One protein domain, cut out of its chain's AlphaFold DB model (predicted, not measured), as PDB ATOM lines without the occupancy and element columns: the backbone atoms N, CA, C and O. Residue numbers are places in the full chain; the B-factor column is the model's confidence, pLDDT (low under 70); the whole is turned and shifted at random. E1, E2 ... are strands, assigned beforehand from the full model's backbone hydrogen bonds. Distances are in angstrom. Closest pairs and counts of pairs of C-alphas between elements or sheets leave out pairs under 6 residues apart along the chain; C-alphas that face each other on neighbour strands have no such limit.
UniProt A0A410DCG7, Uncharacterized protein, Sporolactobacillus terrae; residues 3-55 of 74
ATOM      1  N   ILE A   3      -4.626  24.302 -28.293       76.44
ATOM      2  CA  ILE A   3      -5.795  23.456 -28.047       76.44
ATOM      3  C   ILE A   3      -6.136  23.514 -26.558       76.44
ATOM      4  O   ILE A   3      -5.522  22.841 -25.732       76.44
ATOM      5  N   ASN A   4      -7.156  24.307 -26.238       74.38
ATOM      6  CA  ASN A   4      -7.693  24.471 -24.889       74.38
ATOM      7  C   ASN A   4      -9.080  23.816 -24.837       74.38
ATOM      8  O   ASN A   4     -10.080  24.447 -25.174       74.38
ATOM      9  N   GLY A   5      -9.145  22.525 -24.503       72.94
ATOM     10  CA  GLY A   5     -10.400  21.763 -24.448       72.94
ATOM     11  C   GLY A   5     -10.247  20.328 -24.943       72.94
ATOM     12  O   GLY A   5      -9.144  19.794 -24.963       72.94
ATOM     13  N   SER A   6     -11.345  19.683 -25.338       81.00
ATOM     14  CA  SER A   6     -11.296  18.352 -25.947       81.00
ATOM     15  C   SER A   6     -11.297  18.451 -27.475       81.00
ATOM     16  O   SER A   6     -12.203  19.025 -28.077       81.00
ATOM     17  N   CYS A   7     -10.276  17.891 -28.123       79.19
ATOM     18  CA  CYS A   7     -10.127  17.908 -29.573       79.19
ATOM     19  C   CYS A   7      -9.858  16.500 -30.110       79.19
ATOM     20  O   CYS A   7      -9.067  15.740 -29.552       79.19
ATOM     21  N   LYS A   8     -10.523  16.147 -31.212       86.38
ATOM     22  CA  LYS A   8     -10.283  14.904 -31.952       86.38
ATOM     23  C   LYS A   8      -9.897  15.255 -33.379       86.38
ATOM     24  O   LYS A   8     -10.741  15.731 -34.136       86.38
ATOM     25  N   VAL A   9      -8.653  14.981 -33.749       84.12
ATOM     26  CA  VAL A   9      -8.132  15.249 -35.089       84.12
ATOM     27  C   VAL A   9      -8.101  13.953 -35.885       84.12
ATOM     28  O   VAL A   9      -7.325  13.043 -35.597       84.12
ATOM     29  N   LYS A  10      -8.976  13.859 -36.888       86.94
ATOM     30  CA  LYS A  10      -8.993  12.755 -37.856       86.94
ATOM     31  C   LYS A  10      -8.108  13.122 -39.048       86.94
ATOM     32  O   LYS A  10      -8.614  13.587 -40.063       86.94
ATOM     33  N   GLY A  11      -6.803  12.956 -38.884       84.69
ATOM     34  CA  GLY A  11      -5.795  13.304 -39.883       84.69
ATOM     35  C   GLY A  11      -4.464  13.637 -39.228       84.69
ATOM     36  O   GLY A  11      -4.329  13.499 -38.007       84.69
ATOM     37  N   ASP A  12      -3.515  14.067 -40.049       86.69
ATOM     38  CA  ASP A  12      -2.180  14.442 -39.600       86.69
ATOM     39  C   ASP A  12      -2.165  15.907 -39.127       86.69
ATOM     40  O   ASP A  12      -2.901  16.758 -39.640       86.69
ATOM     41  N   VAL A  13      -1.359  16.199 -38.107       84.31
ATOM     42  CA  VAL A  13      -1.190  17.538 -37.530       84.31
ATOM     43  C   VAL A  13       0.213  18.026 -37.841       84.31
ATOM     44  O   VAL A  13       1.181  17.377 -37.464       84.31
ATOM     45  N   HIS A  14       0.317  19.195 -38.468       87.44
ATOM     46  CA  HIS A  14       1.592  19.842 -38.760       87.44
ATOM     47  C   HIS A  14       1.602  21.265 -38.205       87.44
ATOM     48  O   HIS A  14       0.638  22.014 -38.395       87.44
ATOM     49  N   GLY A  15       2.689  21.662 -37.546       83.19
ATOM     50  CA  GLY A  15       2.917  23.066 -37.211       83.19
ATOM     51  C   GLY A  15       4.176  23.308 -36.390       83.19
ATOM     52  O   GLY A  15       4.505  22.507 -35.533       83.19
ATOM     53  N   GLU A  16       4.821  24.458 -36.596       87.56
ATOM     54  CA  GLU A  16       6.068  24.840 -35.901       87.56
ATOM     55  C   GLU A  16       5.919  24.843 -34.372       87.56
ATOM     56  O   GLU A  16       6.809  24.428 -33.638       87.56
ATOM     57  N   ARG A  17       4.768  25.301 -33.855       86.62
ATOM     58  CA  ARG A  17       4.500  25.347 -32.412       86.62
ATOM     59  C   ARG A  17       3.113  24.812 -32.090       86.62
ATOM     60  O   ARG A  17       2.103  25.403 -32.496       86.62
ATOM     61  N   ILE A  18       3.049  23.718 -31.341       85.50
ATOM     62  CA  ILE A  18       1.815  23.031 -30.948       85.50
ATOM     63  C   ILE A  18       1.711  23.060 -29.426       85.50
ATOM     64  O   ILE A  18       2.600  22.588 -28.732       85.50
ATOM     65  N   GLN A  19       0.615  23.602 -28.907       87.88
ATOM     66  CA  GLN A  19       0.324  23.631 -27.478       87.88
ATOM     67  C   GLN A  19      -1.023  22.954 -27.212       87.88
ATOM     68  O   GLN A  19      -2.037  23.330 -27.803       87.88
ATOM     69  N   SER A  20      -1.034  21.947 -26.340       82.12
ATOM     70  CA  SER A  20      -2.220  21.175 -25.964       82.12
ATOM     71  C   SER A  20      -2.388  21.157 -24.447       82.12
ATOM     72  O   SER A  20      -1.837  20.307 -23.753       82.12
ATOM     73  N   ASP A  21      -3.199  22.069 -23.922       80.88
ATOM     74  CA  ASP A  21      -3.466  22.157 -22.481       80.88
ATOM     75  C   ASP A  21      -4.731  21.382 -22.062       80.88
ATOM     76  O   ASP A  21      -5.061  21.303 -20.882       80.88
ATOM     77  N   GLY A  22      -5.450  20.793 -23.026       75.12
ATOM     78  CA  GLY A  22      -6.663  20.002 -22.803       75.12
ATOM     79  C   GLY A  22      -6.512  18.503 -23.094       75.12
ATOM     80  O   GLY A  22      -5.498  17.890 -22.779       75.12
ATOM     81  N   GLN A  23      -7.549  17.894 -23.671       82.56
ATOM     82  CA  GLN A  23      -7.557  16.493 -24.102       82.56
ATOM     83  C   GLN A  23      -7.542  16.417 -25.629       82.56
ATOM     84  O   GLN A  23      -8.571  16.602 -26.280       82.56
ATOM     85  N   THR A  24      -6.391  16.111 -26.207       81.56
ATOM     86  CA  THR A  24      -6.211  16.027 -27.655       81.56
ATOM     87  C   THR A  24      -5.976  14.584 -28.063       81.56
ATOM     88  O   THR A  24      -5.071  13.927 -27.559       81.56
ATOM     89  N   LYS A  25      -6.779  14.092 -29.009       86.44
ATOM     90  CA  LYS A  25      -6.569  12.794 -29.653       86.44
ATOM     91  C   LYS A  25      -6.368  12.970 -31.153       86.44
ATOM     92  O   LYS A  25      -7.278  13.420 -31.848       86.44
ATOM     93  N   VAL A  26      -5.203  12.575 -31.641       87.06
ATOM     94  CA  VAL A  26      -4.800  12.621 -33.045       87.06
ATOM     95  C   VAL A  26      -4.775  11.197 -33.582       87.06
ATOM     96  O   VAL A  26      -4.076  10.337 -33.060       87.06
ATOM     97  N   PHE A  27      -5.585  10.936 -34.605       88.56
ATOM     98  CA  PHE A  27      -5.646   9.625 -35.260       88.56
ATOM     99  C   PHE A  27      -4.594   9.463 -36.375       88.56
ATOM    100  O   PHE A  27      -4.396   8.354 -36.865       88.56
ATOM    101  N   GLY A  28      -3.975  10.561 -36.818       87.06
ATOM    102  CA  GLY A  28      -2.856  10.576 -37.763       87.06
ATOM    103  C   GLY A  28      -1.508  10.794 -37.077       87.06
ATOM    104  O   GLY A  28      -1.389  10.603 -35.866       87.06
ATOM    105  N   ALA A  29      -0.509  11.180 -37.867       87.88
ATOM    106  CA  ALA A  29       0.804  11.588 -37.381       87.88
ATOM    107  C   ALA A  29       0.775  13.039 -36.874       87.88
ATOM    108  O   ALA A  29      -0.061  13.843 -37.291       87.88
ATOM    109  N   MET A  30       1.678  13.386 -35.965       84.06
ATOM    110  CA  MET A  30       1.870  14.747 -35.474       84.06
ATOM    111  C   MET A  30       3.322  15.157 -35.697       84.06
ATOM    112  O   MET A  30       4.223  14.504 -35.193       84.06
ATOM    113  N   HIS A  31       3.544  16.250 -36.418       88.56
ATOM    114  CA  HIS A  31       4.871  16.786 -36.693       88.56
ATOM    115  C   HIS A  31       4.927  18.267 -36.309       88.56
ATOM    116  O   HIS A  31       4.085  19.064 -36.741       88.56
ATOM    117  N   GLY A  32       5.913  18.655 -35.510       85.69
ATOM    118  CA  GLY A  32       6.119  20.062 -35.190       85.69
ATOM    119  C   GLY A  32       7.400  20.343 -34.431       85.69
ATOM    120  O   GLY A  32       7.790  19.548 -33.593       85.69
ATOM    121  N   ASP A  33       8.023  21.490 -34.676       89.94
ATOM    122  CA  ASP A  33       9.333  21.822 -34.103       89.94
ATOM    123  C   ASP A  33       9.280  21.905 -32.570       89.94
ATOM    124  O   ASP A  33      10.140  21.372 -31.876       89.94
ATOM    125  N   SER A  34       8.236  22.529 -32.018       88.38
ATOM    126  CA  SER A  34       8.001  22.638 -30.576       88.38
ATOM    127  C   SER A  34       6.603  22.151 -30.201       88.38
ATOM    128  O   SER A  34       5.602  22.813 -30.499       88.38
ATOM    129  N   ILE A  35       6.518  21.042 -29.471       86.69
ATOM    130  CA  ILE A  35       5.266  20.482 -28.961       86.69
ATOM    131  C   ILE A  35       5.247  20.597 -27.438       86.69
ATOM    132  O   ILE A  35       6.093  20.040 -26.747       86.69
ATOM    133  N   SER A  36       4.247  21.284 -26.889       87.50
ATOM    134  CA  SER A  36       3.993  21.325 -25.452       87.50
ATOM    135  C   SER A  36       2.604  20.791 -25.127       87.50
ATOM    136  O   SER A  36       1.616  21.177 -25.748       87.50
ATOM    137  N   SER A  37       2.515  19.898 -24.144       80.00
ATOM    138  CA  SER A  37       1.240  19.380 -23.657       80.00
ATOM    139  C   SER A  37       1.177  19.496 -22.145       80.00
ATOM    140  O   SER A  37       1.936  18.816 -21.464       80.00
ATOM    141  N   SER A  38       0.261  20.315 -21.630       78.19
ATOM    142  CA  SER A  38      -0.028  20.410 -20.188       78.19
ATOM    143  C   SER A  38      -1.208  19.522 -19.756       78.19
ATOM    144  O   SER A  38      -1.564  19.458 -18.580       78.19
ATOM    145  N   GLY A  39      -1.856  18.868 -20.729       73.12
ATOM    146  CA  GLY A  39      -2.989  17.969 -20.533       73.12
ATOM    147  C   GLY A  39      -2.741  16.575 -21.117       73.12
ATOM    148  O   GLY A  39      -1.617  16.076 -21.144       73.12
ATOM    149  N   MET A  40      -3.805  15.932 -21.598       76.88
ATOM    150  CA  MET A  40      -3.740  14.612 -22.226       76.88
ATOM    151  C   MET A  40      -3.545  14.768 -23.735       76.88
ATOM    152  O   MET A  40      -4.422  15.288 -24.421       76.88
ATOM    153  N   LEU A  41      -2.431  14.263 -24.262       79.44
ATOM    154  CA  LEU A  41      -2.171  14.164 -25.697       79.44
ATOM    155  C   LEU A  41      -2.029  12.691 -26.080       79.44
ATOM    156  O   LEU A  41      -1.174  11.987 -25.552       79.44
ATOM    157  N   VAL A  42      -2.876  12.237 -26.998       83.12
ATOM    158  CA  VAL A  42      -2.832  10.890 -27.571       83.12
ATOM    159  C   VAL A  42      -2.600  11.023 -29.066       83.12
ATOM    160  O   VAL A  42      -3.401  11.658 -29.751       83.12
ATOM    161  N   VAL A  43      -1.541  10.401 -29.566       84.88
ATOM    162  CA  VAL A  43      -1.251  10.286 -30.997       84.88
ATOM    163  C   VAL A  43      -1.222   8.801 -31.334       84.88
ATOM    164  O   VAL A  43      -0.542   8.029 -30.669       84.88
ATOM    165  N   GLU A  44      -2.048   8.388 -32.292       85.31
ATOM    166  CA  GLU A  44      -2.214   6.973 -32.664       85.31
ATOM    167  C   GLU A  44      -1.157   6.494 -33.674       85.31
ATOM    168  O   GLU A  44      -0.996   5.290 -33.860       85.31
ATOM    169  N   LYS A  45      -0.469   7.427 -34.343       87.12
ATOM    170  CA  LYS A  45       0.669   7.152 -35.230       87.12
ATOM    171  C   LYS A  45       1.940   7.813 -34.680       87.12
ATOM    172  O   LYS A  45       2.113   7.898 -33.469       87.12
ATOM    173  N   ASP A  46       2.806   8.293 -35.565       83.62
ATOM    174  CA  ASP A  46       4.089   8.898 -35.237       83.62
ATOM    175  C   ASP A  46       3.929  10.322 -34.691       83.62
ATOM    176  O   ASP A  46       3.117  11.109 -35.188       83.62
ATOM    177  N   LEU A  47       4.708  10.648 -33.658       81.00
ATOM    178  CA  LEU A  47       4.886  12.008 -33.162       81.00
ATOM    179  C   LEU A  47       6.355  12.398 -33.332       81.00
ATOM    180  O   LEU A  47       7.233  11.811 -32.702       81.00
ATOM    181  N   GLU A  48       6.600  13.404 -34.160       83.75
ATOM    182  CA  GLU A  48       7.918  13.961 -34.440       83.75
ATOM    183  C   GLU A  48       7.989  15.406 -33.946       83.75
ATOM    184  O   GLU A  48       7.145  16.240 -34.286       83.75
ATOM    185  N   SER A  49       9.013  15.710 -33.151       82.50
ATOM    186  CA  SER A  49       9.353  17.086 -32.801       82.50
ATOM    187  C   SER A  49      10.819  17.249 -32.464       82.50
ATOM    188  O   SER A  49      11.426  16.328 -31.913       82.50
ATOM    189  N   GLU A  50      11.346  18.451 -32.670       87.50
ATOM    190  CA  GLU A  50      12.671  18.815 -32.166       87.50
ATOM    191  C   GLU A  50      12.652  19.027 -30.645       87.50
ATOM    192  O   GLU A  50      13.540  18.556 -29.934       87.50
ATOM    193  N   GLU A  51      11.603  19.673 -30.130       82.00
ATOM    194  CA  GLU A  51      11.425  19.971 -28.711       82.00
ATOM    195  C   GLU A  51      10.040  19.522 -28.218       82.00
ATOM    196  O   GLU A  51       9.008  20.040 -28.644       82.00
ATOM    197  N   LEU A  52      10.021  18.568 -27.281       80.62
ATOM    198  CA  LEU A  52       8.803  18.024 -26.678       80.62
ATOM    199  C   LEU A  52       8.765  18.312 -25.172       80.62
ATOM    200  O   LEU A  52       9.588  17.804 -24.411       80.62
ATOM    201  N   ALA A  53       7.763  19.070 -24.724       81.94
ATOM    202  CA  ALA A  53       7.532  19.416 -23.324       81.94
ATOM    203  C   ALA A  53       6.163  18.908 -22.848       81.94
ATOM    204  O   ALA A  53       5.140  19.572 -23.028       81.94
ATOM    205  N   VAL A  54       6.133  17.734 -22.211       71.81
ATOM    206  CA  VAL A  54       4.904  17.155 -21.642       71.81
ATOM    207  C   VAL A  54       4.880  17.372 -20.133       71.81
ATOM    208  O   VAL A  54       5.643  16.758 -19.391       71.81
ATOM    209  N   ASN A  55       3.972  18.230 -19.681       70.56
ATOM    210  CA  ASN A  55       3.689  18.484 -18.278       70.56
ATOM    211  C   ASN A  55       2.348  17.817 -17.946       70.56
ATOM    212  O   ASN A  55       1.300  18.261 -18.395       70.56
TER     213      ASN A  55
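This is residues 3 to 55 of the 74 residues of an uncharacterized protein of Sporolactobacillus terrae (UniProt A0A410DCG7). The chain is wound in three stacked turns, a short solenoid of roughly triangular outline: the parallel sheet E1 E3 E5 makes one wall, the parallel sheet E2 E4 E6 a second, and the short pairings of residues 13 to 14, 30 to 31 and 47 to 48 lie along the third side. Each turn holds two strands, E1 and E2, then E3 and E4, then E5 and E6. The printed part has 53 residues with six named strands, E1 to E6 along the chain, and no named helix; the class is all strand, though under half of the residues, 24 of 53, are in named elements. The whole is compact, with a radius of gyration of the C-alphas of 9.6 A and spans of 24 by 22 by 14 A.

In the first sheet, E1 is residues 6 to 9, 10.2 A long from C-alpha 6 at (-11.296, 18.352, -25.947); E3 is residues 23 to 26, 10.1 A, and E5 residues 40 to 43, 10.1 A. In the second, E2 is residues 17 to 20, 10.2 A, E4 residues 34 to 37, 10.2 A, and E6 residues 51 to 54, 10.0 A, ending at C-alpha 54 (4.904, 17.155, -21.642).

E3 is parallel to E1 at 5 degrees, with N 7 and O 23 2.8 A apart, and to E5 at 3 degrees, with N 24 and O 40 2.8 A apart, both within hydrogen-bond range. E4 is parallel to E2 at 6 degrees, with N 18 and O 34 2.8 A apart, and to E6 at 3 degrees, with N 35 and O 51 2.8 A apart, again within hydrogen-bond range. The closest C-alphas of E2 and E5, those of Ser 20 and Leu 41, are 7.0 A apart. E1 and E6 are apart.

The C-alphas farthest apart, of Ser 6 and Glu 50, are 24.8 A from each other. The printed part has no cut and no long link; the links E2 to E3 and E4 to E5 are tight. Mean pLDDT of the printed part is 83.0, and no printed residue is under 70.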